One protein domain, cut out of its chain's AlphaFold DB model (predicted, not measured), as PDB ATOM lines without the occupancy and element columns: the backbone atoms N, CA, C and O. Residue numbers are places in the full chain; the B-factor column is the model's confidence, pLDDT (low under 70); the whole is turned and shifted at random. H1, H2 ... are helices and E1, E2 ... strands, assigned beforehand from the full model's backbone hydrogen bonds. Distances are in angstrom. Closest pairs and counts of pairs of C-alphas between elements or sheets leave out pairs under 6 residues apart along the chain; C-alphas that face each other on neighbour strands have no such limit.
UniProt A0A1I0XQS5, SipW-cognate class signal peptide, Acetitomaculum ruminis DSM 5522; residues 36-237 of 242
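What this domain is: This is residues 36 to 237 of the 242 residues of the protein "SipW-cognate class signal peptide" of Acetitomaculum ruminis DSM 5522 (UniProt A0A1I0XQS5). With little regular structure, this is a twisted, branched sheet of seven strands along E5, which folds back on itself; the small antiparallel sheet E6 E7 E8 lies partly face to face with it as a sandwich, H1 packs on E1, and hairpin E3 E4 is away from both sheets. Of 202 printed residues, 78 are in named elements, mostly strand: E1 to E12, then H1. It is compact, radius of gyration of the C-alphas 17.4 A, spanning 52 by 39 by 35 A.

Where its parts are: Find C-alpha 38 at (-17.261, -29.261, -29.202): E1 is 38 to 41, E2 45 to 49, E3 54 to 56, E4 59 to 61, E5 101 to 117, E6 119 to 123, E7 128 to 131, E8 142 to 144, E9 149 to 156, E10 159 to 164, E11 172 to 174, E12 213 to 220, 24.0 A from first to last C-alpha, and H1 228 to 236, with C-alpha 236 at (-17.621, -20.769, -35.312).

How they stand to each other: E5 bends by 157 degrees at 107; look for antiparallel E12 at N 113 and O 217, 2.8 A. H1's O i to N i+4 pairs are within hydrogen-bond range.

The domain as a whole: Links 62 to 100 and 175 to 212 are long; pLDDT is under 70 at 50 to 96, among others.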
ATOM      1  N   HIS A  36     -23.242 -28.871 -26.187       52.00
ATOM      2  CA  HIS A  36     -22.551 -28.303 -27.352       52.00
ATOM      3  C   HIS A  36     -21.214 -27.631 -26.969       52.00
ATOM      4  O   HIS A  36     -21.042 -26.427 -27.138       52.00
ATOM      5  N   ASN A  37     -20.273 -28.396 -26.417       68.88
ATOM      6  CA  ASN A  37     -18.945 -27.903 -26.033       68.88
ATOM      7  C   ASN A  37     -17.851 -28.331 -27.013       68.88
ATOM      8  O   ASN A  37     -16.671 -28.158 -26.718       68.88
ATOM      9  N   THR A  38     -18.218 -28.899 -28.163       76.38
ATOM     10  CA  THR A  38     -17.261 -29.261 -29.202       76.38
ATOM     11  C   THR A  38     -17.594 -28.668 -30.564       76.38
ATOM     12  O   THR A  38     -18.758 -28.570 -30.947       76.38
ATOM     13  N   PHE A  39     -16.554 -28.299 -31.312       78.50
ATOM     14  CA  PHE A  39     -16.658 -27.704 -32.643       78.50
ATOM     15  C   PHE A  39     -15.715 -28.418 -33.619       78.50
ATOM     16  O   PHE A  39     -14.606 -28.804 -33.260       78.50
ATOM     17  N   SER A  40     -16.139 -28.618 -34.865       82.81
ATOM     18  CA  SER A  40     -15.309 -29.266 -35.889       82.81
ATOM     19  C   SER A  40     -15.377 -28.498 -37.201       82.81
ATOM     20  O   SER A  40     -16.452 -28.074 -37.624       82.81
ATOM     21  N   ILE A  41     -14.219 -28.302 -37.833       79.50
ATOM     22  CA  ILE A  41     -14.086 -27.609 -39.116       79.50
ATOM     23  C   ILE A  41     -13.277 -28.491 -40.071       79.50
ATOM     24  O   ILE A  41     -12.075 -28.689 -39.884       79.50
ATOM     25  N   GLY A  42     -13.936 -28.994 -41.117       77.56
ATOM     26  CA  GLY A  42     -13.349 -29.900 -42.109       77.56
ATOM     27  C   GLY A  42     -13.789 -31.354 -41.938       77.56
ATOM     28  O   GLY A  42     -14.806 -31.631 -41.307       77.56
ATOM     29  N   ASP A  43     -13.034 -32.282 -42.532       81.62
ATOM     30  CA  ASP A  43     -13.300 -33.730 -42.464       81.62
ATOM     31  C   ASP A  43     -12.655 -34.356 -41.215       81.62
ATOM     32  O   ASP A  43     -11.680 -35.111 -41.283       81.62
ATOM     33  N   VAL A  44     -13.152 -33.931 -40.055       80.56
ATOM     34  CA  VAL A  44     -12.592 -34.208 -38.726       80.56
ATOM     35  C   VAL A  44     -13.707 -34.363 -37.697       80.56
ATOM     36  O   VAL A  44     -14.803 -33.831 -37.872       80.56
ATOM     37  N   SER A  45     -13.440 -35.064 -36.597       80.75
ATOM     38  CA  SER A  45     -14.371 -35.158 -35.472       80.75
ATOM     39  C   SER A  45     -13.660 -35.028 -34.131       80.75
ATOM     40  O   SER A  45     -12.448 -35.209 -34.015       80.75
ATOM     41  N   ILE A  46     -14.430 -34.656 -33.114       79.56
ATOM     42  CA  ILE A  46     -13.926 -34.415 -31.768       79.56
ATOM     43  C   ILE A  46     -15.017 -34.726 -30.749       79.56
ATOM     44  O   ILE A  46     -16.189 -34.392 -30.939       79.56
ATOM     45  N   ALA A  47     -14.620 -35.344 -29.646       78.81
ATOM     46  CA  ALA A  47     -15.427 -35.423 -28.442       78.81
ATOM     47  C   ALA A  47     -14.658 -34.818 -27.265       78.81
ATOM     48  O   ALA A  47     -13.431 -34.847 -27.233       78.81
ATOM     49  N   LEU A  48     -15.391 -34.280 -26.298       72.44
ATOM     50  CA  LEU A  48     -14.862 -33.789 -25.033       72.44
ATOM     51  C   LEU A  48     -15.583 -34.534 -23.916       72.44
ATOM     52  O   LEU A  48     -16.812 -34.655 -23.941       72.44
ATOM     53  N   LYS A  49     -14.825 -35.046 -22.950       72.75
ATOM     54  CA  LYS A  49     -15.361 -35.699 -21.755       72.75
ATOM     55  C   LYS A  49     -14.738 -35.062 -20.534       72.75
ATOM     56  O   LYS A  49     -13.523 -34.998 -20.454       72.75
ATOM     57  N   GLU A  50     -15.554 -34.615 -19.587       64.25
ATOM     58  CA  GLU A  50     -15.058 -33.953 -18.372       64.25
ATOM     59  C   GLU A  50     -14.445 -34.918 -17.341       64.25
ATOM     60  O   GLU A  50     -13.762 -34.467 -16.423       64.25
ATOM     61  N   SER A  51     -14.707 -36.223 -17.473       58.03
ATOM     62  CA  SER A  51     -14.417 -37.234 -16.445       58.03
ATOM     63  C   SER A  51     -13.902 -38.571 -16.974       58.03
ATOM     64  O   SER A  51     -13.778 -39.522 -16.213       58.03
ATOM     65  N   ALA A  52     -13.681 -38.705 -18.281       51.22
ATOM     66  CA  ALA A  52     -13.322 -39.988 -18.874       51.22
ATOM     67  C   ALA A  52     -11.979 -39.888 -19.587       51.22
ATOM     68  O   ALA A  52     -11.775 -38.986 -20.394       51.22
ATOM     69  N   VAL A  53     -11.091 -40.832 -19.295       52.19
ATOM     70  CA  VAL A  53      -9.651 -40.741 -19.582       52.19
ATOM     71  C   VAL A  53      -9.207 -41.706 -20.681       52.19
ATOM     72  O   VAL A  53      -8.119 -41.579 -21.238       52.19
ATOM     73  N   GLU A  54     -10.044 -42.703 -20.978       43.94
ATOM     74  CA  GLU A  54      -9.765 -43.773 -21.932       43.94
ATOM     75  C   GLU A  54     -11.027 -44.115 -22.735       43.94
ATOM     76  O   GLU A  54     -12.134 -44.158 -22.193       43.94
ATOM     77  N   SER A  55     -10.853 -44.382 -24.032       41.12
ATOM     78  CA  SER A  55     -11.884 -44.935 -24.917       41.12
ATOM     79  C   SER A  55     -11.702 -46.451 -25.029       41.12
ATOM     80  O   SER A  55     -10.605 -46.916 -25.324       41.12
ATOM     81  N   CYS A  56     -12.773 -47.229 -24.869       39.41
ATOM     82  CA  CYS A  56     -12.770 -48.688 -25.009       39.41
ATOM     83  C   CYS A  56     -14.001 -49.189 -25.791       39.41
ATOM     84  O   CYS A  56     -14.946 -48.438 -26.030       39.41
ATOM     85  N   ASP A  57     -14.007 -50.470 -26.179       36.41
ATOM     86  CA  ASP A  57     -15.030 -51.077 -27.057       36.41
ATOM     87  C   ASP A  57     -16.485 -50.969 -26.541       36.41
ATOM     88  O   ASP A  57     -17.430 -51.171 -27.301       36.41
ATOM     89  N   TRP A  58     -16.682 -50.657 -25.256       31.12
ATOM     90  CA  TRP A  58     -17.986 -50.555 -24.591       31.12
ATOM     91  C   TRP A  58     -18.278 -49.166 -23.992       31.12
ATOM     92  O   TRP A  58     -19.287 -49.008 -23.305       31.12
ATOM     93  N   GLY A  59     -17.446 -48.150 -24.264       43.53
ATOM     94  CA  GLY A  59     -17.662 -46.773 -23.805       43.53
ATOM     95  C   GLY A  59     -16.378 -46.049 -23.397       43.53
ATOM     96  O   GLY A  59     -15.291 -46.372 -23.866       43.53
ATOM     97  N   PHE A  60     -16.502 -45.061 -22.510       43.81
ATOM     98  CA  PHE A  60     -15.361 -44.345 -21.935       43.81
ATOM     99  C   PHE A  60     -15.175 -44.736 -20.465       43.81
ATOM    100  O   PHE A  60     -16.160 -44.976 -19.767       43.81
ATOM    101  N   LYS A  61     -13.925 -44.808 -20.002       51.91
ATOM    102  CA  LYS A  61     -13.558 -45.226 -18.643       51.91
ATOM    103  C   LYS A  61     -12.832 -44.094 -17.910       51.91
ATOM    104  O   LYS A  61     -12.050 -43.376 -18.529       51.91
ATOM    105  N   ASP A  62     -13.083 -43.948 -16.610       55.44
ATOM    106  CA  ASP A  62     -12.298 -43.086 -15.715       55.44
ATOM    107  C   ASP A  62     -10.989 -43.778 -15.277       55.44
ATOM    108  O   ASP A  62     -10.893 -45.011 -15.248       55.44
ATOM    109  N   SER A  63      -9.961 -42.991 -14.959       51.22
ATOM    110  CA  SER A  63      -8.627 -43.458 -14.579       51.22
ATOM    111  C   SER A  63      -8.573 -44.048 -13.179       51.22
ATOM    112  O   SER A  63      -7.624 -44.779 -12.886       51.22
ATOM    113  N   ASP A  64      -9.477 -43.643 -12.291       49.12
ATOM    114  CA  ASP A  64      -9.135 -43.572 -10.870       49.12
ATOM    115  C   ASP A  64      -9.601 -44.767 -10.025       49.12
ATOM    116  O   ASP A  64      -8.969 -45.072  -9.018       49.12
ATOM    117  N   GLY A  65     -10.637 -45.502 -10.435       50.81
ATOM    118  CA  GLY A  65     -11.177 -46.576  -9.597       50.81
ATOM    119  C   GLY A  65     -11.745 -46.100  -8.247       50.81
ATOM    120  O   GLY A  65     -11.841 -46.936  -7.351       50.81
ATOM    121  N   ASP A  66     -12.128 -44.816  -8.169       45.38
ATOM    122  CA  ASP A  66     -12.793 -44.026  -7.112       45.38
ATOM    123  C   ASP A  66     -12.168 -44.012  -5.699       45.38
ATOM    124  O   ASP A  66     -11.615 -45.002  -5.220       45.38
ATOM    125  N   ASN A  67     -12.323 -42.872  -5.005       38.62
ATOM    126  CA  ASN A  67     -12.507 -42.824  -3.546       38.62
ATOM    127  C   ASN A  67     -13.035 -41.488  -2.961       38.62
ATOM    128  O   ASN A  67     -12.956 -41.318  -1.745       38.62
ATOM    129  N   THR A  68     -13.617 -40.563  -3.738       41.03
ATOM    130  CA  THR A  68     -14.204 -39.327  -3.147       41.03
ATOM    131  C   THR A  68     -15.329 -38.666  -3.951       41.03
ATOM    132  O   THR A  68     -15.948 -37.741  -3.431       41.03
ATOM    133  N   TRP A  69     -15.645 -39.109  -5.176       51.22
ATOM    134  CA  TRP A  69     -16.540 -38.363  -6.073       51.22
ATOM    135  C   TRP A  69     -17.413 -39.287  -6.908       51.22
ATOM    136  O   TRP A  69     -16.934 -40.250  -7.492       51.22
ATOM    137  N   THR A  70     -18.702 -38.975  -7.034       50.69
ATOM    138  CA  THR A  70     -19.591 -39.788  -7.868       50.69
ATOM    139  C   THR A  70     -19.572 -39.298  -9.310       50.69
ATOM    140  O   THR A  70     -20.040 -38.194  -9.606       50.69
ATOM    141  N   VAL A  71     -19.092 -40.152 -10.211       49.69
ATOM    142  CA  VAL A  71     -19.290 -40.003 -11.657       49.69
ATOM    143  C   VAL A  71     -20.550 -40.776 -12.052       49.69
ATOM    144  O   VAL A  71     -20.629 -41.994 -11.882       49.69
ATOM    145  N   ASP A  72     -21.573 -40.078 -12.552       51.91
ATOM    146  CA  ASP A  72     -22.820 -40.721 -12.986       51.91
ATOM    147  C   ASP A  72     -22.674 -41.218 -14.428       51.91
ATOM    148  O   ASP A  72     -22.868 -40.445 -15.357       51.91
ATOM    149  N   PHE A  73     -22.370 -42.507 -14.606       52.06
ATOM    150  CA  PHE A  73     -22.370 -43.182 -15.914       52.06
ATOM    151  C   PHE A  73     -23.731 -43.806 -16.284       52.06
ATOM    152  O   PHE A  73     -23.817 -44.594 -17.231       52.06
ATOM    153  N   SER A  74     -24.804 -43.533 -15.530       53.66
ATOM    154  CA  SER A  74     -26.126 -44.082 -15.846       53.66
ATOM    155  C   SER A  74     -26.637 -43.557 -17.185       53.66
ATOM    156  O   SER A  74     -26.304 -42.454 -17.623       53.66
ATOM    157  N   GLN A  75     -27.456 -44.372 -17.849       46.28
ATOM    158  CA  GLN A  75     -28.119 -43.955 -19.073       46.28
ATOM    159  C   GLN A  75     -29.328 -43.073 -18.745       46.28
ATOM    160  O   GLN A  75     -30.110 -43.389 -17.844       46.28
ATOM    161  N   ASP A  76     -29.491 -41.970 -19.471       49.84
ATOM    162  CA  ASP A  76     -30.734 -41.205 -19.464       49.84
ATOM    163  C   ASP A  76     -31.884 -42.000 -20.121       49.84
ATOM    164  O   ASP A  76     -31.714 -43.119 -20.613       49.84
ATOM    165  N   ALA A  77     -33.086 -41.419 -20.138       49.62
ATOM    166  CA  ALA A  77     -34.267 -42.049 -20.736       49.62
ATOM    167  C   ALA A  77     -34.109 -42.370 -22.238       49.62
ATOM    168  O   ALA A  77     -34.885 -43.157 -22.781       49.62
ATOM    169  N   ASN A  78     -33.105 -41.785 -22.890       39.16
ATOM    170  CA  ASN A  78     -32.804 -41.932 -24.307       39.16
ATOM    171  C   ASN A  78     -31.643 -42.915 -24.560       39.16
ATOM    172  O   ASN A  78     -31.316 -43.182 -25.719       39.16
ATOM    173  N   GLY A  79     -31.064 -43.503 -23.504       39.38
ATOM    174  CA  GLY A  79     -29.964 -44.466 -23.585       39.38
ATOM    175  C   GLY A  79     -28.569 -43.833 -23.573       39.38
ATOM    176  O   GLY A  79     -27.586 -44.539 -23.805       39.38
ATOM    177  N   ASN A  80     -28.453 -42.527 -23.310       41.72
ATOM    178  CA  ASN A  80     -27.168 -41.828 -23.310       41.72
ATOM    179  C   ASN A  80     -26.490 -41.914 -21.955       41.72
ATOM    180  O   ASN A  80     -27.096 -41.587 -20.940       41.72
ATOM    181  N   ILE A  81     -25.207 -42.267 -21.949       46.53
ATOM    182  CA  ILE A  81     -24.375 -42.228 -20.745       46.53
ATOM    183  C   ILE A  81     -24.238 -40.770 -20.291       46.53
ATOM    184  O   ILE A  81     -23.691 -39.936 -21.022       46.53
ATOM    185  N   LYS A  82     -24.720 -40.469 -19.084       50.09
ATOM    186  CA  LYS A  82     -24.474 -39.186 -18.422       50.09
ATOM    187  C   LYS A  82     -22.963 -39.005 -18.206       50.09
ATOM    188  O   LYS A  82     -22.235 -39.964 -17.989       50.09
ATOM    189  N   ASN A  83     -22.464 -37.780 -18.366       55.97
ATOM    190  CA  ASN A  83     -21.036 -37.449 -18.235       55.97
ATOM    191  C   ASN A  83     -20.894 -36.224 -17.325       55.97
ATOM    192  O   ASN A  83     -20.625 -35.125 -17.804       55.97
ATOM    193  N   SER A  84     -21.164 -36.396 -16.031       51.69
ATOM    194  CA  SER A  84     -21.074 -35.325 -15.033       51.69
ATOM    195  C   SER A  84     -20.348 -35.824 -13.788       51.69
ATOM    196  O   SER A  84     -20.573 -36.955 -13.353       51.69
ATOM    197  N   VAL A  85     -19.492 -34.968 -13.225       54.41
ATOM    198  CA  VAL A  85     -18.851 -35.180 -11.923       54.41
ATOM    199  C   VAL A  85     -19.487 -34.227 -10.929       54.41
ATOM    200  O   VAL A  85     -19.475 -33.012 -11.143       54.41
ATOM    201  N   THR A  86     -20.052 -34.780  -9.859       55.31
ATOM    202  CA  THR A  86     -20.563 -33.984  -8.740       55.31
ATOM    203  C   THR A  86     -19.549 -34.018  -7.611       55.31
ATOM    204  O   THR A  86     -19.092 -35.093  -7.217       55.31
ATOM    205  N   TYR A  87     -19.203 -32.832  -7.117       56.75
ATOM    206  CA  TYR A  87     -18.227 -32.654  -6.057       56.75
ATOM    207  C   TYR A  87     -18.939 -32.238  -4.757       56.75
ATOM    208  O   TYR A  87     -19.162 -31.050  -4.536       56.75
ATOM    209  N   ASP A  88     -19.300 -33.208  -3.910       54.00
ATOM    210  CA  ASP A  88     -19.999 -32.978  -2.636       54.00
ATOM    211  C   ASP A  88     -19.064 -33.118  -1.422       54.00
ATOM    212  O   ASP A  88     -18.208 -33.995  -1.379       54.00
ATOM    213  N   GLY A  89     -19.278 -32.293  -0.388       55.53
ATOM    214  CA  GLY A  89     -18.657 -32.493   0.932       55.53
ATOM    215  C   GLY A  89     -17.169 -32.143   1.039       55.53
ATOM    216  O   GLY A  89     -16.500 -32.645   1.939       55.53
ATOM    217  N   LEU A  90     -16.668 -31.286   0.151       62.50
ATOM    218  CA  LEU A  90     -15.273 -30.851   0.130       62.50
ATOM    219  C   LEU A  90     -14.799 -30.149   1.398       62.50
ATOM    220  O   LEU A  90     -15.467 -29.238   1.893       62.50
ATOM    221  N   VAL A  91     -13.586 -30.485   1.842       65.00
ATOM    222  CA  VAL A  91     -12.886 -29.789   2.927       65.00
ATOM    223  C   VAL A  91     -11.525 -29.236   2.493       65.00
ATOM    224  O   VAL A  91     -10.967 -29.574   1.449       65.00
ATOM    225  N   ALA A  92     -10.990 -28.320   3.302       68.06
ATOM    226  CA  ALA A  92      -9.715 -27.665   3.037       68.06
ATOM    227  C   ALA A  92      -8.568 -28.667   2.899       68.06
ATOM    228  O   ALA A  92      -8.375 -29.543   3.742       68.06
ATOM    229  N   GLY A  93      -7.788 -28.489   1.833       64.44
ATOM    230  CA  GLY A  93      -6.660 -29.350   1.506       64.44
ATOM    231  C   GLY A  93      -7.009 -30.641   0.763       64.44
ATOM    232  O   GLY A  93      -6.064 -31.357   0.419       64.44
ATOM    233  N   ASP A  94      -8.288 -30.928   0.477       66.38
ATOM    234  CA  ASP A  94      -8.641 -32.097  -0.335       66.38
ATOM    235  C   ASP A  94      -8.071 -31.999  -1.752       66.38
ATOM    236  O   ASP A  94      -7.793 -30.930  -2.312       66.38
ATOM    237  N   PHE A  95      -7.917 -33.175  -2.343       68.06
ATOM    238  CA  PHE A  95      -7.488 -33.352  -3.711       68.06
ATOM    239  C   PHE A  95      -8.698 -33.431  -4.642       68.06
ATOM    240  O   PHE A  95      -9.621 -34.215  -4.422       68.06
ATOM    241  N   ILE A  96      -8.676 -32.638  -5.712       69.88
ATOM    242  CA  ILE A  96      -9.704 -32.648  -6.750       69.88
ATOM    243  C   ILE A  96      -9.138 -33.337  -7.984       69.88
ATOM    244  O   ILE A  96      -8.085 -32.961  -8.510       69.88
ATOM    245  N   TYR A  97      -9.880 -34.323  -8.478       70.81
ATOM    246  CA  TYR A  97      -9.627 -34.929  -9.774       70.81
ATOM    247  C   TYR A  97     -10.649 -34.415 -10.794       70.81
ATOM    248  O   TYR A  97     -11.837 -34.733 -10.743       70.81
ATOM    249  N   LYS A  98     -10.175 -33.558 -11.695       69.19
ATOM    250  CA  LYS A  98     -10.869 -33.051 -12.887       69.19
ATOM    251  C   LYS A  98     -10.044 -33.469 -14.096       69.19
ATOM    252  O   LYS A  98      -8.888 -33.063 -14.171       69.19
ATOM    253  N   ASP A  99     -10.613 -34.207 -15.042       73.69
ATOM    254  CA  ASP A  99      -9.850 -34.682 -16.205       73.69
ATOM    255  C   ASP A  99     -10.599 -34.457 -17.522       73.69
ATOM    256  O   ASP A  99     -10.987 -35.413 -18.204       73.69
ATOM    257  N   PRO A 100     -10.840 -33.183 -17.891       80.38
ATOM    258  CA  PRO A 100     -11.351 -32.892 -19.209       80.38
ATOM    259  C   PRO A 100     -10.370 -33.409 -20.260       80.38
ATOM    260  O   PRO A 100      -9.219 -32.978 -20.342       80.38
ATOM    261  N   THR A 101     -10.860 -34.350 -21.054       80.81
ATOM    262  CA  THR A 101     -10.090 -35.086 -22.044       80.81
ATOM    263  C   THR A 101     -10.750 -34.941 -23.404       80.81
ATOM    264  O   THR A 101     -11.955 -35.164 -23.576       80.81
ATOM    265  N   VAL A 102      -9.942 -34.552 -24.383       84.31
ATOM    266  CA  VAL A 102     -10.335 -34.419 -25.780       84.31
ATOM    267  C   VAL A 102     -10.040 -35.724 -26.515       84.31
ATOM    268  O   VAL A 102      -8.958 -36.288 -26.386       84.31
ATOM    269  N   PHE A 103     -10.993 -36.190 -27.316       81.12
ATOM    270  CA  PHE A 103     -10.886 -37.380 -28.159       81.12
ATOM    271  C   PHE A 103     -11.048 -36.974 -29.627       81.12
ATOM    272  O   PHE A 103     -12.164 -37.026 -30.163       81.12
ATOM    273  N   PRO A 104      -9.979 -36.484 -30.272       81.75
ATOM    274  CA  PRO A 104     -10.021 -36.111 -31.676       81.75
ATOM    275  C   PRO A 104      -9.913 -37.342 -32.582       81.75
ATOM    276  O   PRO A 104      -9.251 -38.325 -32.253       81.75
ATOM    277  N   VAL A 105     -10.522 -37.269 -33.765       81.75
ATOM    278  CA  VAL A 105     -10.313 -38.222 -34.859       81.75
ATOM    279  C   VAL A 105     -10.169 -37.443 -36.162       81.75
ATOM    280  O   VAL A 105     -11.067 -36.712 -36.578       81.75
ATOM    281  N   ALA A 106      -9.030 -37.611 -36.826       83.38
ATOM    282  CA  ALA A 106      -8.706 -36.942 -38.073       83.38
ATOM    283  C   ALA A 106      -7.756 -37.798 -38.912       83.38
ATOM    284  O   ALA A 106      -6.613 -38.053 -38.537       83.38
ATOM    285  N   SER A 107      -8.211 -38.200 -40.101       83.88
ATOM    286  CA  SER A 107      -7.336 -38.831 -41.100       83.88
ATOM    287  C   SER A 107      -6.492 -37.809 -41.875       83.88
ATOM    288  O   SER A 107      -5.560 -38.177 -42.590       83.88
ATOM    289  N   VAL A 108      -6.793 -36.522 -41.697       84.00
ATOM    290  CA  VAL A 108      -6.155 -35.366 -42.328       84.00
ATOM    291  C   VAL A 108      -5.427 -34.527 -41.283       84.00
ATOM    292  O   VAL A 108      -5.809 -34.524 -40.115       84.00
ATOM    293  N   SER A 109      -4.405 -33.791 -41.718       86.44
ATOM    294  CA  SER A 109      -3.647 -32.893 -40.843       86.44
ATOM    295  C   SER A 109      -4.568 -31.849 -40.207       86.44
ATOM    296  O   SER A 109      -5.295 -31.151 -40.928       86.44
ATOM    297  N   SER A 110      -4.590 -31.807 -38.872       85.75
ATOM    298  CA  SER A 110      -5.558 -31.037 -38.086       85.75
ATOM    299  C   SER A 110      -4.951 -30.504 -36.789       85.75
ATOM    300  O   SER A 110      -4.050 -31.116 -36.226       85.75
ATOM    301  N   THR A 111      -5.490 -29.394 -36.288       88.00
ATOM    302  CA  THR A 111      -5.123 -28.786 -35.002       88.00
ATOM    303  C   THR A 111      -6.295 -28.875 -34.034       88.00
ATOM    304  O   THR A 111      -7.445 -28.667 -34.433       88.00
ATOM    305  N   VAL A 112      -6.009 -29.155 -32.764       90.44
ATOM    306  CA  VAL A 112      -6.996 -29.139 -31.679       90.44
ATOM    307  C   VAL A 112      -6.790 -27.892 -30.824       90.44
ATOM    308  O   VAL A 112      -5.670 -27.566 -30.443       90.44
ATOM    309  N   TYR A 113      -7.889 -27.224 -30.497       92.00
ATOM    310  CA  TYR A 113      -7.953 -26.115 -29.559       92.00
ATOM    311  C   TYR A 113      -8.857 -26.486 -28.386       92.00
ATOM    312  O   TYR A 113      -9.833 -27.221 -28.557       92.00
ATOM    313  N   ALA A 114      -8.572 -25.945 -27.209       93.19
ATOM    314  CA  ALA A 114      -9.463 -26.020 -26.059       93.19
ATOM    315  C   ALA A 114      -9.703 -24.622 -25.499       93.19
ATOM    316  O   ALA A 114      -8.784 -23.821 -25.413       93.19
ATOM    317  N   TYR A 115     -10.934 -24.328 -25.112       93.38
ATOM    318  CA  TYR A 115     -11.282 -23.109 -24.399       93.38
ATOM    319  C   TYR A 115     -11.556 -23.446 -22.940       93.38
ATOM    320  O   TYR A 115     -12.363 -24.334 -22.647       93.38
ATOM    321  N   LEU A 116     -10.895 -22.716 -22.044       92.62
ATOM    322  CA  LEU A 116     -11.136 -22.765 -20.610       92.62
ATOM    323  C   LEU A 116     -11.704 -21.415 -20.166       92.62
ATOM    324  O   LEU A 116     -11.015 -20.400 -20.190       92.62
ATOM    325  N   GLY A 117     -12.981 -21.396 -19.795       89.06
ATOM    326  CA  GLY A 117     -13.689 -20.206 -19.324       89.06
ATOM    327  C   GLY A 117     -13.624 -20.045 -17.807       89.06
ATOM    328  O   GLY A 117     -13.510 -21.031 -17.080       89.06
ATOM    329  N   ASN A 118     -13.775 -18.806 -17.331       89.50
ATOM    330  CA  ASN A 118     -13.677 -18.418 -15.915       89.50
ATOM    331  C   ASN A 118     -12.297 -18.679 -15.295       89.50
ATOM    332  O   ASN A 118     -12.196 -18.940 -14.097       89.50
ATOM    333  N   CYS A 119     -11.231 -18.591 -16.086       92.81
ATOM    334  CA  CYS A 119      -9.861 -18.712 -15.600       92.81
ATOM    335  C   CYS A 119      -8.946 -17.613 -16.147       92.81
ATOM    336  O   CYS A 119      -9.317 -16.845 -17.040       92.81
ATOM    337  N   GLU A 120      -7.758 -17.530 -15.565       95.25
ATOM    338  CA  GLU A 120      -6.638 -16.684 -15.976       95.25
ATOM    339  C   GLU A 120      -5.317 -17.438 -15.849       95.25
ATOM    340  O   GLU A 120      -5.200 -18.400 -15.087       95.25
ATOM    341  N   VAL A 121      -4.319 -16.978 -16.598       96.50
ATOM    342  CA  VAL A 121      -2.953 -17.499 -16.540       96.50
ATOM    343  C   VAL A 121      -2.236 -16.917 -15.322       96.50
ATOM    344  O   VAL A 121      -2.180 -15.700 -15.158       96.50
ATOM    345  N   VAL A 122      -1.660 -17.787 -14.493       95.94
ATOM    346  CA  VAL A 122      -0.843 -17.411 -13.325       95.94
ATOM    347  C   VAL A 122       0.641 -17.468 -13.671       95.94
ATOM    348  O   VAL A 122       1.388 -16.543 -13.357       95.94
ATOM    349  N   ASN A 123       1.070 -18.546 -14.333       95.81
ATOM    350  CA  ASN A 123       2.442 -18.721 -14.795       95.81
ATOM    351  C   ASN A 123       2.458 -19.435 -16.150       95.81
ATOM    352  O   ASN A 123       2.257 -20.645 -16.223       95.81
ATOM    353  N   GLU A 124       2.722 -18.677 -17.209       93.94
ATOM    354  CA  GLU A 124       2.744 -19.171 -18.588       93.94
ATOM    355  C   GLU A 124       3.850 -20.211 -18.817       93.94
ATOM    356  O   GLU A 124       3.571 -21.283 -19.346       93.94
ATOM    357  N   ASP A 125       5.066 -19.962 -18.315       92.56
ATOM    358  CA  ASP A 125       6.225 -20.854 -18.489       92.56
ATOM    359  C   ASP A 125       6.008 -22.242 -17.865       92.56
ATOM    360  O   ASP A 125       6.631 -23.225 -18.265       92.56
ATOM    361  N   GLN A 126       5.152 -22.320 -16.844       93.12
ATOM    362  CA  GLN A 126       4.815 -23.561 -16.147       93.12
ATOM    363  C   GLN A 126       3.431 -24.104 -16.525       93.12
ATOM    364  O   GLN A 126       3.019 -25.118 -15.966       93.12
ATOM    365  N   GLY A 127       2.699 -23.435 -17.423       94.69
ATOM    366  CA  GLY A 127       1.325 -23.796 -17.770       94.69
ATOM    367  C   GLY A 127       0.365 -23.744 -16.576       94.69
ATOM    368  O   GLY A 127      -0.548 -24.559 -16.492       94.69
ATOM    369  N   ILE A 128       0.584 -22.844 -15.614       95.81
ATOM    370  CA  ILE A 128      -0.262 -22.720 -14.422       95.81
ATOM    371  C   ILE A 128      -1.363 -21.697 -14.681       95.81
ATOM    372  O   ILE A 128      -1.096 -20.539 -15.020       95.81
ATOM    373  N   ILE A 129      -2.604 -22.121 -14.461       96.12
ATOM    374  CA  ILE A 129      -3.810 -21.299 -14.564       96.12
ATOM    375  C   ILE A 129      -4.593 -21.372 -13.258       96.12
ATOM    376  O   ILE A 129      -4.459 -22.332 -12.499       96.12
ATOM    377  N   GLN A 130      -5.469 -20.402 -13.025       94.19
ATOM    378  CA  GLN A 130      -6.394 -20.455 -11.900       94.19
ATOM    379  C   GLN A 130      -7.802 -20.017 -12.281       94.19
ATOM    380  O   GLN A 130      -7.981 -19.190 -13.177       94.19
ATOM    381  N   THR A 131      -8.811 -20.534 -11.581       91.19
ATOM    382  CA  THR A 131     -10.174 -20.003 -11.705       91.19
ATOM    383  C   THR A 131     -10.251 -18.579 -11.157       91.19
ATOM    384  O   THR A 131      -9.653 -18.246 -10.130       91.19
ATOM    385  N   LYS A 132     -10.994 -17.715 -11.849       89.56
ATOM    386  CA  LYS A 132     -11.198 -16.319 -11.455       89.56
ATOM    387  C   LYS A 132     -12.142 -16.247 -10.263       89.56
ATOM    388  O   LYS A 132     -13.207 -16.854 -10.293       89.56
ATOM    389  N   ALA A 133     -11.795 -15.450  -9.258       86.69
ATOM    390  CA  ALA A 133     -12.735 -15.065  -8.213       86.69
ATOM    391  C   ALA A 133     -13.684 -13.975  -8.746       86.69
ATOM    392  O   ALA A 133     -13.231 -12.938  -9.232       86.69
ATOM    393  N   ILE A 134     -14.996 -14.205  -8.673       84.75
ATOM    394  CA  ILE A 134     -16.033 -13.259  -9.115       84.75
ATOM    395  C   ILE A 134     -16.678 -12.575  -7.901       84.75
ATOM    396  O   ILE A 134     -16.953 -11.375  -7.928       84.75
ATOM    397  N   ALA A 135     -16.900 -13.330  -6.827       83.88
ATOM    398  CA  ALA A 135     -17.393 -12.867  -5.538       83.88
ATOM    399  C   ALA A 135     -16.276 -12.842  -4.485       83.88
ATOM    400  O   ALA A 135     -15.272 -13.538  -4.593       83.88
ATOM    401  N   SER A 136     -16.470 -12.078  -3.407       83.06
ATOM    402  CA  SER A 136     -15.510 -12.014  -2.293       83.06
ATOM    403  C   SER A 136     -15.359 -13.332  -1.526       83.06
ATOM    404  O   SER A 136     -14.381 -13.504  -0.808       83.06
ATOM    405  N   THR A 137     -16.342 -14.228  -1.641       81.94
ATOM    406  CA  THR A 137     -16.319 -15.582  -1.069       81.94
ATOM    407  C   THR A 137     -15.621 -16.586  -1.977       81.94
ATOM    408  O   THR A 137     -15.346 -17.701  -1.538       81.94
ATOM    409  N   ASP A 138     -15.336 -16.216  -3.230       82.75
ATOM    410  CA  ASP A 138     -14.722 -17.133  -4.174       82.75
ATOM    411  C   ASP A 138     -13.252 -17.357  -3.851       82.75
ATOM    412  O   ASP A 138     -12.479 -16.426  -3.609       82.75
ATOM    413  N   LYS A 139     -12.862 -18.622  -3.919       83.69
ATOM    414  CA  LYS A 139     -11.479 -19.064  -3.877       83.69
ATOM    415  C   LYS A 139     -11.086 -19.590  -5.251       83.69
ATOM    416  O   LYS A 139     -11.871 -20.241  -5.943       83.69
ATOM    417  N   SER A 140      -9.853 -19.291  -5.637       88.81
ATOM    418  CA  SER A 140      -9.275 -19.763  -6.888       88.81
ATOM    419  C   SER A 140      -8.779 -21.199  -6.737       88.81
ATOM    420  O   SER A 140      -8.179 -21.561  -5.725       88.81
ATOM    421  N   LEU A 141      -9.035 -22.012  -7.758       86.69
ATOM    422  CA  LEU A 141      -8.447 -23.336  -7.932       86.69
ATOM    423  C   LEU A 141      -7.334 -23.233  -8.956       86.69
ATOM    424  O   LEU A 141      -7.575 -22.743 -10.059       86.69
ATOM    425  N   GLU A 142      -6.155 -23.713  -8.592       92.06
ATOM    426  CA  GLU A 142      -5.002 -23.770  -9.480       92.06
ATOM    427  C   GLU A 142      -4.974 -25.105 -10.234       92.06
ATOM    428  O   GLU A 142      -5.182 -26.169  -9.646       92.06
ATOM    429  N   PHE A 143      -4.698 -25.035 -11.534       92.94
ATOM    430  CA  PHE A 143      -4.497 -26.182 -12.413       92.94
ATOM    431  C   PHE A 143      -3.186 -26.014 -13.177       92.94
ATOM    432  O   PHE A 143      -2.804 -24.902 -13.546       92.94
ATOM    433  N   THR A 144      -2.527 -27.130 -13.471       95.81
ATOM    434  CA  THR A 144      -1.381 -27.170 -14.384       95.81
ATOM    435  C   THR A 144      -1.807 -27.836 -15.685       95.81
ATOM    436  O   THR A 144      -2.390 -28.921 -15.660       95.81
ATOM    437  N   LEU A 145      -1.533 -27.192 -16.816       95.56
ATOM    438  CA  LEU A 145      -1.778 -27.744 -18.146       95.56
ATOM    439  C   LEU A 145      -0.884 -28.968 -18.401       95.56
ATOM    440  O   LEU A 145       0.231 -29.054 -17.883       95.56
ATOM    441  N   ASP A 146      -1.385 -29.928 -19.175       93.94
ATOM    442  CA  ASP A 146      -0.564 -31.030 -19.678       93.94
ATOM    443  C   ASP A 146       0.502 -30.514 -20.664       93.94
ATOM    444  O   ASP A 146       0.311 -29.493 -21.327       93.94
ATOM    445  N   ASP A 147       1.629 -31.225 -20.759       91.38
ATOM    446  CA  ASP A 147       2.860 -30.748 -21.411       91.38
ATOM    447  C   ASP A 147       2.707 -30.516 -22.933       91.38
ATOM    448  O   ASP A 147       3.598 -29.948 -23.567       91.38
ATOM    449  N   TYR A 148       1.593 -30.949 -23.532       91.25
ATOM    450  CA  TYR A 148       1.283 -30.776 -24.954       91.25
ATOM    451  C   TYR A 148       0.291 -29.645 -25.260       91.25
ATOM    452  O   TYR A 148      -0.173 -29.541 -26.399       91.25
ATOM    453  N   TRP A 149      -0.054 -28.813 -24.277       93.00
ATOM    454  CA  TRP A 149      -0.886 -27.627 -24.484       93.00
ATOM    455  C   TRP A 149      -0.071 -26.347 -24.359       93.00
ATOM    456  O   TRP A 149       0.598 -26.113 -23.358       93.00
ATOM    457  N   GLU A 150      -0.202 -25.479 -25.355       92.31
ATOM    458  CA  GLU A 150       0.315 -24.114 -25.317       92.31
ATOM    459  C   GLU A 150      -0.839 -23.121 -25.163       92.31
ATOM    460  O   GLU A 150      -1.923 -23.313 -25.722       92.31
ATOM    461  N   ILE A 151      -0.616 -22.044 -24.408       94.12
ATOM    462  CA  ILE A 151      -1.581 -20.948 -24.299       94.12
ATOM    463  C   ILE A 151      -1.545 -20.163 -25.612       94.12
ATOM    464  O   ILE A 151      -0.546 -19.536 -25.951       94.12
ATOM    465  N   TYR A 152      -2.645 -20.216 -26.356       91.06
ATOM    466  CA  TYR A 152      -2.793 -19.558 -27.650       91.06
ATOM    467  C   TYR A 152      -3.349 -18.136 -27.514       91.06
ATOM    468  O   TYR A 152      -2.856 -17.214 -28.156       91.06
ATOM    469  N   GLU A 153      -4.355 -17.954 -26.655       91.56
ATOM    470  CA  GLU A 153      -4.898 -16.645 -26.277       91.56
ATOM    471  C   GLU A 153      -5.202 -16.646 -24.777       91.56
ATOM    472  O   GLU A 153      -5.869 -17.547 -24.273       91.56
ATOM    473  N   LYS A 154      -4.720 -15.639 -24.052       92.31
ATOM    474  CA  LYS A 154      -4.816 -15.557 -22.587       92.31
ATOM    475  C   LYS A 154      -5.995 -14.713 -22.096       92.31
ATOM    476  O   LYS A 154      -6.341 -14.793 -20.922       92.31
ATOM    477  N   ASP A 155      -6.590 -13.915 -22.980       89.25
ATOM    478  CA  ASP A 155      -7.681 -12.990 -22.661       89.25
ATOM    479  C   ASP A 155      -8.931 -13.270 -23.525       89.25
ATOM    480  O   ASP A 155      -9.688 -12.377 -23.897       89.25
ATOM    481  N   ALA A 156      -9.169 -14.543 -23.835       88.94
ATOM    482  CA  ALA A 156     -10.258 -15.021 -24.681       88.94
ATOM    483  C   ALA A 156     -11.596 -15.032 -23.923       88.94
ATOM    484  O   ALA A 156     -11.798 -15.913 -23.093       88.94
ATOM    485  N   ASN A 157     -12.508 -14.077 -24.161       87.88
ATOM    486  CA  ASN A 157     -13.870 -14.024 -23.589       87.88
ATOM    487  C   ASN A 157     -13.962 -14.560 -22.139       87.88
ATOM    488  O   ASN A 157     -14.551 -15.608 -21.869       87.88
ATOM    489  N   LYS A 158     -13.324 -13.863 -21.187       87.94
ATOM    490  CA  LYS A 158     -13.266 -14.231 -19.750       87.94
ATOM    491  C   LYS A 158     -12.591 -15.576 -19.433       87.94
ATOM    492  O   LYS A 158     -12.740 -16.093 -18.323       87.94
ATOM    493  N   GLY A 159     -11.807 -16.103 -20.355       92.31
ATOM    494  CA  GLY A 159     -11.078 -17.355 -20.249       92.31
ATOM    495  C   GLY A 159      -9.786 -17.321 -21.054       92.31
ATOM    496  O   GLY A 159      -9.229 -16.253 -21.306       92.31
ATOM    497  N   ILE A 160      -9.327 -18.504 -21.444       94.56
ATOM    498  CA  ILE A 160      -8.135 -18.716 -22.263       94.56
ATOM    499  C   ILE A 160      -8.442 -19.717 -23.380       94.56
ATOM    500  O   ILE A 160      -9.285 -20.603 -23.221       94.56
ATOM    501  N   VAL A 161      -7.728 -19.605 -24.496       93.94
ATOM    502  CA  VAL A 161      -7.677 -20.618 -25.552       93.94
ATOM    503  C   VAL A 161      -6.314 -21.287 -25.509       93.94
ATOM    504  O   VAL A 161      -5.278 -20.628 -25.467       93.94
ATOM    505  N   LEU A 162      -6.332 -22.609 -25.546       94.69
ATOM    506  CA  LEU A 162      -5.182 -23.486 -25.625       94.69
ATOM    507  C   LEU A 162      -5.095 -24.078 -27.028       94.69
ATOM    508  O   LEU A 162      -6.124 -24.362 -27.647       94.69
ATOM    509  N   MET A 163      -3.881 -24.321 -27.498       91.94
ATOM    510  CA  MET A 163      -3.594 -25.057 -28.723       91.94
ATOM    511  C   MET A 163      -2.813 -26.320 -28.374       91.94
ATOM    512  O   MET A 163      -1.823 -26.266 -27.648       91.94
ATOM    513  N   TYR A 164      -3.265 -27.459 -28.887       91.38
ATOM    514  CA  TYR A 164      -2.546 -28.717 -28.755       91.38
ATOM    515  C   TYR A 164      -1.368 -28.756 -29.732       91.38
ATOM    516  O   TYR A 164      -1.548 -28.476 -30.920       91.38
ATOM    517  N   THR A 165      -0.182 -29.126 -29.249       86.94
ATOM    518  CA  THR A 165       1.065 -29.101 -30.035       86.94
ATOM    519  C   THR A 165       1.658 -30.475 -30.336       86.94
ATOM    520  O   THR A 165       2.708 -30.561 -30.973       86.94
ATOM    521  N   GLY A 166       1.012 -31.564 -29.904       72.62
ATOM    522  CA  GLY A 166       1.327 -32.922 -30.379       72.62
ATOM    523  C   GLY A 166       2.736 -33.440 -30.081       72.62
ATOM    524  O   GLY A 166       3.151 -34.454 -30.639       72.62
ATOM    525  N   GLY A 167       3.516 -32.751 -29.242       60.31
ATOM    526  CA  GLY A 167       4.915 -33.098 -28.974       60.31
ATOM    527  C   GLY A 167       5.831 -33.014 -30.203       60.31
ATOM    528  O   GLY A 167       6.936 -33.567 -30.173       60.31
ATOM    529  N   GLY A 168       5.399 -32.368 -31.294       55.03
ATOM    530  CA  GLY A 168       6.099 -32.418 -32.575       55.03
ATOM    531  C   GLY A 168       5.552 -31.502 -33.677       55.03
ATOM    532  O   GLY A 168       4.543 -30.824 -33.550       55.03
ATOM    533  N   TRP A 169       6.288 -31.455 -34.789       47.06
ATOM    534  CA  TRP A 169       6.169 -30.435 -35.831       47.06
ATOM    535  C   TRP A 169       4.942 -30.677 -36.764       47.06
ATOM    536  O   TRP A 169       5.068 -31.333 -37.795       47.06
ATOM    537  N   TRP A 170       3.803 -30.041 -36.437       51.59
ATOM    538  CA  TRP A 170       2.736 -29.478 -37.317       51.59
ATOM    539  C   TRP A 170       1.924 -30.392 -38.252       51.59
ATOM    540  O   TRP A 170       1.436 -29.921 -39.288       51.59
ATOM    541  N   ALA A 171       1.713 -31.665 -37.926       53.19
ATOM    542  CA  ALA A 171       0.688 -32.444 -38.623       53.19
ATOM    543  C   ALA A 171       0.205 -33.627 -37.790       53.19
ATOM    544  O   ALA A 171       0.662 -34.757 -37.985       53.19
ATOM    545  N   ASP A 172      -0.759 -33.375 -36.910       69.19
ATOM    546  CA  ASP A 172      -1.366 -34.457 -36.155       69.19
ATOM    547  C   ASP A 172      -2.495 -35.088 -36.968       69.19
ATOM    548  O   ASP A 172      -3.486 -34.462 -37.353       69.19
ATOM    549  N   HIS A 173      -2.294 -36.370 -37.260       81.94
ATOM    550  CA  HIS A 173      -3.362 -37.279 -37.630       81.94
ATOM    551  C   HIS A 173      -3.847 -37.931 -36.339       81.94
ATOM    552  O   HIS A 173      -3.065 -38.563 -35.628       81.94
ATOM    553  N   PHE A 174      -5.136 -37.806 -36.045       81.94
ATOM    554  CA  PHE A 174      -5.719 -38.370 -34.836       81.94
ATOM    555  C   PHE A 174      -6.429 -39.678 -35.170       81.94
ATOM    556  O   PHE A 174      -7.393 -39.714 -35.938       81.94
ATOM    557  N   THR A 175      -5.936 -40.779 -34.620       77.88
ATOM    558  CA  THR A 175      -6.557 -42.092 -34.800       77.88
ATOM    559  C   THR A 175      -7.699 -42.293 -33.814       77.88
ATOM    560  O   THR A 175      -7.720 -41.704 -32.738       77.88
ATOM    561  N   GLN A 176      -8.647 -43.170 -34.146       71.12
ATOM    562  CA  GLN A 176      -9.686 -43.553 -33.192       71.12
ATOM    563  C   GLN A 176      -9.048 -44.098 -31.903       71.12
ATOM    564  O   GLN A 176      -8.203 -44.989 -31.961       71.12
ATOM    565  N   GLY A 177      -9.460 -43.553 -30.757       63.41
ATOM    566  CA  GLY A 177      -8.902 -43.894 -29.446       63.41
ATOM    567  C   GLY A 177      -7.810 -42.943 -28.948       63.41
ATOM    568  O   GLY A 177      -7.402 -43.081 -27.800       63.41
ATOM    569  N   THR A 178      -7.368 -41.964 -29.749       79.75
ATOM    570  CA  THR A 178      -6.512 -40.883 -29.244       79.75
ATOM    571  C   THR A 178      -7.243 -40.109 -28.144       79.75
ATOM    572  O   THR A 178      -8.389 -39.700 -28.329       79.75
ATOM    573  N   SER A 179      -6.570 -39.909 -27.012       82.44
ATOM    574  CA  SER A 179      -7.041 -39.110 -25.883       82.44
ATOM    575  C   SER A 179      -5.997 -38.063 -25.507       82.44
ATOM    576  O   SER A 179      -4.796 -38.331 -25.511       82.44
ATOM    577  N   ILE A 180      -6.464 -36.852 -25.218       88.44
ATOM    578  CA  ILE A 180      -5.636 -35.699 -24.876       88.44
ATOM    579  C   ILE A 180      -6.212 -35.071 -23.607       88.44
ATOM    580  O   ILE A 180      -7.216 -34.356 -23.671       88.44
ATOM    581  N   SER A 181      -5.605 -35.351 -22.454       90.25
ATOM    582  CA  SER A 181      -5.967 -34.686 -21.197       90.25
ATOM    583  C   SER A 181      -5.531 -33.224 -21.244       90.25
ATOM    584  O   SER A 181      -4.458 -32.907 -21.752       90.25
ATOM    585  N   ILE A 182      -6.367 -32.320 -20.733       92.31
ATOM    586  CA  ILE A 182      -6.030 -30.889 -20.668       92.31
ATOM    587  C   ILE A 182      -5.120 -30.589 -19.475       92.31
ATOM    588  O   ILE A 182      -4.226 -29.751 -19.584       92.31
ATOM    589  N   PHE A 183      -5.331 -31.266 -18.345       92.75
ATOM    590  CA  PHE A 183      -4.574 -31.023 -17.119       92.75
ATOM    591  C   PHE A 183      -3.564 -32.116 -16.832       92.75
ATOM    592  O   PHE A 183      -3.825 -33.309 -17.015       92.75
ATOM    593  N   LYS A 184      -2.428 -31.689 -16.286       92.75
ATOM    594  CA  LYS A 184      -1.417 -32.577 -15.745       92.75
ATOM    595  C   LYS A 184      -1.964 -33.298 -14.523       92.75
ATOM    596  O   LYS A 184      -2.578 -32.701 -13.637       92.75
ATOM    597  N   LYS A 185      -1.694 -34.598 -14.460       87.75
ATOM    598  CA  LYS A 185      -2.037 -35.436 -13.312       87.75
ATOM    599  C   LYS A 185      -0.869 -35.479 -12.347       87.75
ATOM    600  O   LYS A 185       0.265 -35.768 -12.730       87.75
ATOM    601  N   PHE A 186      -1.175 -35.268 -11.082       83.25
ATOM    602  CA  PHE A 186      -0.246 -35.411  -9.980       83.25
ATOM    603  C   PHE A 186      -0.626 -36.620  -9.144       83.25
ATOM    604  O   PHE A 186      -1.768 -37.079  -9.153       83.25
ATOM    605  N   LYS A 187       0.355 -37.138  -8.410       82.75
ATOM    606  CA  LYS A 187       0.146 -38.196  -7.435       82.75
ATOM    607  C   LYS A 187       0.721 -37.749  -6.106       82.75
ATOM    608  O   LYS A 187       1.905 -37.431  -6.027       82.75
ATOM    609  N   ASP A 188      -0.111 -37.721  -5.078       75.88
ATOM    610  CA  ASP A 188       0.351 -37.460  -3.724       75.88
ATOM    611  C   ASP A 188       1.157 -38.665  -3.222       75.88
ATOM    612  O   ASP A 188       0.682 -39.802  -3.228       75.88
ATOM    613  N   GLU A 189       2.401 -38.434  -2.806       82.88
ATOM    614  CA  GLU A 189       3.316 -39.516  -2.425       82.88
ATOM    615  C   GLU A 189       2.925 -40.196  -1.104       82.88
ATOM    616  O   GLU A 189       3.299 -41.344  -0.868       82.88
ATOM    617  N   THR A 190       2.167 -39.505  -0.247       78.06
ATOM    618  CA  THR A 190       1.800 -39.999   1.090       78.06
ATOM    619  C   THR A 190       0.541 -40.856   1.043       78.06
ATOM    620  O   THR A 190       0.486 -41.935   1.630       78.06
ATOM    621  N   THR A 191      -0.481 -40.369   0.349       73.25
ATOM    622  CA  THR A 191      -1.809 -40.987   0.260       73.25
ATOM    623  C   THR A 191      -1.962 -41.855  -0.985       73.25
ATOM    624  O   THR A 191      -2.810 -42.742  -1.018       73.25
ATOM    625  N   GLY A 192      -1.141 -41.626  -2.014       70.31
ATOM    626  CA  GLY A 192      -1.271 -42.257  -3.323       70.31
ATOM    627  C   GLY A 192      -2.397 -41.680  -4.184       70.31
ATOM    628  O   GLY A 192      -2.590 -42.185  -5.292       70.31
ATOM    629  N   ALA A 193      -3.111 -40.656  -3.700       66.94
ATOM    630  CA  ALA A 193      -4.222 -40.027  -4.402       66.94
ATOM    631  C   ALA A 193      -3.749 -39.364  -5.702       66.94
ATOM    632  O   ALA A 193      -2.712 -38.694  -5.725       66.94
ATOM    633  N   VAL A 194      -4.511 -39.553  -6.778       75.44
ATOM    634  CA  VAL A 194      -4.281 -38.892  -8.066       75.44
ATOM    635  C   VAL A 194      -5.173 -37.660  -8.144       75.44
ATOM    636  O   VAL A 194      -6.345 -37.726  -7.787       75.44
ATOM    637  N   TYR A 195      -4.622 -36.531  -8.584       74.31
ATOM    638  CA  TYR A 195      -5.331 -35.253  -8.598       74.31
ATOM    639  C   TYR A 195      -4.859 -34.351  -9.734       74.31
ATOM    640  O   TYR A 195      -3.772 -34.542 -10.277       74.31
ATOM    641  N   THR A 196      -5.677 -33.365 -10.089       82.75
ATOM    642  CA  THR A 196      -5.325 -32.314 -11.062       82.75
ATOM    643  C   THR A 196      -5.369 -30.918 -10.455       82.75
ATOM    644  O   THR A 196      -4.697 -30.019 -10.954       82.75
ATOM    645  N   ALA A 197      -6.083 -30.750  -9.340       82.12
ATOM    646  CA  ALA A 197      -6.051 -29.547  -8.519       82.12
ATOM    647  C   ALA A 197      -6.064 -29.909  -7.033       82.12
ATOM    648  O   ALA A 197      -6.575 -30.956  -6.627       82.12
ATOM    649  N   LYS A 198      -5.515 -29.021  -6.207       73.75
ATOM    650  CA  LYS A 198      -5.595 -29.117  -4.750       73.75
ATOM    651  C   LYS A 198      -6.430 -27.964  -4.219       73.75
ATOM    652  O   LYS A 198      -6.245 -26.825  -4.647       73.75
ATOM    653  N   LEU A 199      -7.318 -28.246  -3.269       74.12
ATOM    654  CA  LEU A 199      -8.032 -27.183  -2.583       74.12
ATOM    655  C   LEU A 199      -7.080 -26.329  -1.739       74.12
ATOM    656  O   LEU A 199      -6.204 -26.878  -1.061       74.12
ATOM    657  N   PRO A 200      -7.267 -24.996  -1.722       73.06
ATOM    658  CA  PRO A 200      -6.528 -24.124  -0.823       73.06
ATOM    659  C   PRO A 200      -6.692 -24.581   0.632       73.06
ATOM    660  O   PRO A 200      -7.764 -25.024   1.046       73.06
ATOM    661  N   ASN A 201      -5.627 -24.479   1.426       76.62
ATOM    662  CA  ASN A 201      -5.676 -24.869   2.841       76.62
ATOM    663  C   ASN A 201      -6.344 -23.798   3.726       76.62
ATOM    664  O   ASN A 201      -6.544 -24.024   4.916       76.62
ATOM    665  N   ASP A 202      -6.621 -22.620   3.174       73.00
ATOM    666  CA  ASP A 202      -6.967 -21.386   3.880       73.00
ATOM    667  C   ASP A 202      -8.356 -20.846   3.500       73.00
ATOM    668  O   ASP A 202      -8.594 -19.635   3.503       73.00
ATOM    669  N   PHE A 203      -9.296 -21.733   3.164       71.69
ATOM    670  CA  PHE A 203     -10.678 -21.336   2.903       71.69
ATOM    671  C   PHE A 203     -11.563 -21.441   4.154       71.69
ATOM    672  O   PHE A 203     -11.381 -22.313   5.002       71.69
ATOM    673  N   GLU A 204     -12.506 -20.507   4.280       74.31
ATOM    674  CA  GLU A 204     -13.437 -20.398   5.409       74.31
ATOM    675  C   GLU A 204     -14.744 -21.155   5.124       74.31
ATOM    676  O   GLU A 204     -15.070 -21.426   3.964       74.31
ATOM    677  N   GLU A 205     -15.505 -21.461   6.179       64.62
ATOM    678  CA  GLU A 205     -16.906 -21.891   6.071       64.62
ATOM    679  C   GLU A 205     -17.655 -20.866   5.191       64.62
ATOM    680  O   GLU A 205     -17.489 -19.666   5.388       64.62
ATOM    681  N   ASP A 206     -18.383 -21.333   4.170       71.81
ATOM    682  CA  ASP A 206     -19.027 -20.543   3.092       71.81
ATOM    683  C   ASP A 206     -18.155 -20.124   1.891       71.81
ATOM    684  O   ASP A 206     -18.635 -19.419   0.996       71.81
ATOM    685  N   SER A 207     -16.900 -20.574   1.801       72.88
ATOM    686  CA  SER A 207     -16.101 -20.349   0.585       72.88
ATOM    687  C   SER A 207     -16.720 -21.039  -0.633       72.88
ATOM    688  O   SER A 207     -17.150 -22.192  -0.568       72.88
ATOM    689  N   THR A 208     -16.726 -20.338  -1.764       76.62
ATOM    690  CA  THR A 208     -17.251 -20.829  -3.042       76.62
ATOM    691  C   THR A 208     -16.129 -21.008  -4.058       76.62
ATOM    692  O   THR A 208     -15.071 -20.392  -3.954       76.62
ATOM    693  N   PHE A 209     -16.345 -21.860  -5.057       76.00
ATOM    694  CA  PHE A 209     -15.402 -22.063  -6.157       76.00
ATOM    695  C   PHE A 209     -16.123 -21.844  -7.476       76.00
ATOM    696  O   PHE A 209     -17.250 -22.306  -7.666       76.00
ATOM    697  N   GLN A 210     -15.471 -21.136  -8.392       78.38
ATOM    698  CA  GLN A 210     -16.027 -20.928  -9.720       78.38
ATOM    699  C   GLN A 210     -15.885 -22.184 -10.574       78.38
ATOM    700  O   GLN A 210     -14.843 -22.843 -10.583       78.38
ATOM    701  N   ASN A 211     -16.944 -22.487 -11.326       74.38
ATOM    702  CA  ASN A 211     -16.921 -23.567 -12.300       74.38
ATOM    703  C   ASN A 211     -16.007 -23.191 -13.462       74.38
ATOM    704  O   ASN A 211     -16.183 -22.144 -14.095       74.38
ATOM    705  N   LEU A 212     -15.087 -24.093 -13.790       79.19
ATOM    706  CA  LEU A 212     -14.330 -24.008 -15.025       79.19
ATOM    707  C   LEU A 212     -15.209 -24.479 -16.187       79.19
ATOM    708  O   LEU A 212     -15.704 -25.605 -16.178       79.19
ATOM    709  N   THR A 213     -15.405 -23.619 -17.184       82.88
ATOM    710  CA  THR A 213     -16.089 -24.015 -18.424       82.88
ATOM    711  C   THR A 213     -15.065 -24.617 -19.370       82.88
ATOM    712  O   THR A 213     -14.028 -24.002 -19.578       82.88
ATOM    713  N   VAL A 214     -15.344 -25.781 -19.959       85.31
ATOM    714  CA  VAL A 214     -14.423 -26.427 -20.904       85.31
ATOM    715  C   VAL A 214     -15.118 -26.669 -22.232       85.31
ATOM    716  O   VAL A 214     -16.201 -27.251 -22.280       85.31
ATOM    717  N   GLN A 215     -14.476 -26.242 -23.313       87.38
ATOM    718  CA  GLN A 215     -14.907 -26.505 -24.681       87.38
ATOM    719  C   GLN A 215     -13.704 -26.902 -25.541       87.38
ATOM    720  O   GLN A 215     -12.568 -26.600 -25.191       87.38
ATOM    721  N   ALA A 216     -13.931 -27.598 -26.651       88.31
ATOM    722  CA  ALA A 216     -12.866 -28.067 -27.530       88.31
ATOM    723  C   ALA A 216     -13.229 -27.905 -29.008       88.31
ATOM    724  O   ALA A 216     -14.391 -27.949 -29.395       88.31
ATOM    725  N   MET A 217     -12.238 -27.708 -29.863       87.19
ATOM    726  CA  MET A 217     -12.436 -27.536 -31.294       87.19
ATOM    727  C   MET A 217     -11.342 -28.257 -32.058       87.19
ATOM    728  O   MET A 217     -10.192 -28.250 -31.641       87.19
ATOM    729  N   ILE A 218     -11.688 -28.850 -33.193       87.25
ATOM    730  CA  ILE A 218     -10.719 -29.387 -34.145       87.25
ATOM    731  C   ILE A 218     -10.872 -28.694 -35.497       87.25
ATOM    732  O   ILE A 218     -11.984 -28.543 -36.008       87.25
ATOM    733  N   ILE A 219      -9.753 -28.270 -36.080       85.06
ATOM    734  CA  ILE A 219      -9.708 -27.611 -37.385       85.06
ATOM    735  C   ILE A 219      -8.742 -28.367 -38.294       85.06
ATOM    736  O   ILE A 219      -7.576 -28.552 -37.960       85.06
ATOM    737  N   GLN A 220      -9.202 -28.766 -39.475       85.94
ATOM    738  CA  GLN A 220      -8.332 -29.285 -40.528       85.94
ATOM    739  C   GLN A 220      -7.417 -28.172 -41.079       85.94
ATOM    740  O   GLN A 220      -7.889 -27.095 -41.436       85.94
ATOM    741  N   HIS A 221      -6.118 -28.443 -41.247       84.06
ATOM    742  CA  HIS A 221      -5.100 -27.437 -41.607       84.06
ATOM    743  C   HIS A 221      -5.367 -26.681 -42.912       84.06
ATOM    744  O   HIS A 221      -4.950 -25.536 -43.043       84.06
ATOM    745  N   ASN A 222      -6.101 -27.267 -43.862       81.12
ATOM    746  CA  ASN A 222      -6.491 -26.583 -45.102       81.12
ATOM    747  C   ASN A 222      -7.360 -25.334 -44.862       81.12
ATOM    748  O   ASN A 222      -7.575 -24.559 -45.789       81.12
ATOM    749  N   PHE A 223      -7.882 -25.158 -43.648       77.69
ATOM    750  CA  PHE A 223      -8.603 -23.962 -43.232       77.69
ATOM    751  C   PHE A 223      -7.711 -22.982 -42.433       77.69
ATOM    752  O   PHE A 223      -8.111 -21.849 -42.224       77.69
ATOM    753  N   ILE A 224      -6.491 -23.355 -42.029       73.25
ATOM    754  CA  ILE A 224      -5.630 -22.635 -41.061       73.25
ATOM    755  C   ILE A 224      -4.582 -21.726 -41.751       73.25
ATOM    756  O   ILE A 224      -3.515 -21.477 -41.204       73.25
ATOM    757  N   GLU A 225      -4.801 -21.208 -42.963       63.50
ATOM    758  CA  GLU A 225      -3.754 -20.418 -43.644       63.50
ATOM    759  C   GLU A 225      -3.478 -19.049 -42.950       63.50
ATOM    760  O   GLU A 225      -4.099 -18.027 -43.221       63.50
ATOM    761  N   ASN A 226      -2.523 -19.093 -42.013       55.38
ATOM    762  CA  ASN A 226      -1.700 -18.103 -41.294       55.38
ATOM    763  C   ASN A 226      -2.286 -16.843 -40.628       55.38
ATOM    764  O   ASN A 226      -1.624 -16.343 -39.731       55.38
ATOM    765  N   ASP A 227      -3.492 -16.372 -40.943       61.84
ATOM    766  CA  ASP A 227      -4.154 -15.288 -40.173       61.84
ATOM    767  C   ASP A 227      -5.648 -15.565 -39.901       61.84
ATOM    768  O   ASP A 227      -6.302 -14.865 -39.123       61.84
ATOM    769  N   ASP A 228      -6.199 -16.629 -40.488       69.81
ATOM    770  CA  ASP A 228      -7.627 -16.936 -40.412       69.81
ATOM    771  C   ASP A 228      -8.031 -17.785 -39.205       69.81
ATOM    772  O   ASP A 228      -9.221 -17.963 -38.980       69.81
ATOM    773  N   VAL A 229      -7.098 -18.271 -38.379       77.06
ATOM    774  CA  VAL A 229      -7.445 -19.092 -37.201       77.06
ATOM    775  C   VAL A 229      -8.321 -18.316 -36.228       77.06
ATOM    776  O   VAL A 229      -9.387 -18.794 -35.852       77.06
ATOM    777  N   ASN A 230      -7.929 -17.089 -35.879       79.44
ATOM    778  CA  ASN A 230      -8.733 -16.231 -35.011       79.44
ATOM    779  C   ASN A 230     -10.092 -15.917 -35.639       79.44
ATOM    780  O   ASN A 230     -11.111 -15.958 -34.953       79.44
ATOM    781  N   ASN A 231     -10.135 -15.658 -36.948       81.44
ATOM    782  CA  ASN A 231     -11.391 -15.427 -37.659       81.44
ATOM    783  C   ASN A 231     -12.272 -16.680 -37.676       81.44
ATOM    784  O   ASN A 231     -13.485 -16.571 -37.522       81.44
ATOM    785  N   LEU A 232     -11.690 -17.865 -37.834       78.81
ATOM    786  CA  LEU A 232     -12.392 -19.143 -37.815       78.81
ATOM    787  C   LEU A 232     -12.921 -19.461 -36.425       78.81
ATOM    788  O   LEU A 232     -14.085 -19.843 -36.316       78.81
ATOM    789  N   ILE A 233     -12.117 -19.240 -35.382       81.06
ATOM    790  CA  ILE A 233     -12.558 -19.338 -33.992       81.06
ATOM    791  C   ILE A 233     -13.732 -18.382 -33.776       81.06
ATOM    792  O   ILE A 233     -14.793 -18.849 -33.385       81.06
ATOM    793  N   LYS A 234     -13.615 -17.093 -34.119       82.94
ATOM    794  CA  LYS A 234     -14.707 -16.102 -33.983       82.94
ATOM    795  C   LYS A 234     -15.947 -16.426 -34.820       82.94
ATOM    796  O   LYS A 234     -17.067 -16.123 -34.433       82.94
ATOM    797  N   THR A 235     -15.772 -17.022 -35.998       80.44
ATOM    798  CA  THR A 235     -16.894 -17.348 -36.894       80.44
ATOM    799  C   THR A 235     -17.683 -18.557 -36.398       80.44
ATOM    800  O   THR A 235     -18.884 -18.647 -36.647       80.44
ATOM    801  N   ASN A 236     -17.020 -19.498 -35.723       77.88
ATOM    802  CA  ASN A 236     -17.621 -20.769 -35.312       77.88
ATOM    803  C   ASN A 236     -17.856 -20.868 -33.797       77.88
ATOM    804  O   ASN A 236     -18.543 -21.782 -33.350       77.88
ATOM    805  N   THR A 237     -17.304 -19.939 -33.017       81.69
ATOM    806  CA  THR A 237     -17.353 -19.895 -31.552       81.69
ATOM    807  C   THR A 237     -17.379 -18.440 -31.074       81.69
ATOM    808  O   THR A 237     -17.039 -17.528 -31.817       81.69
TER     809      THR A 237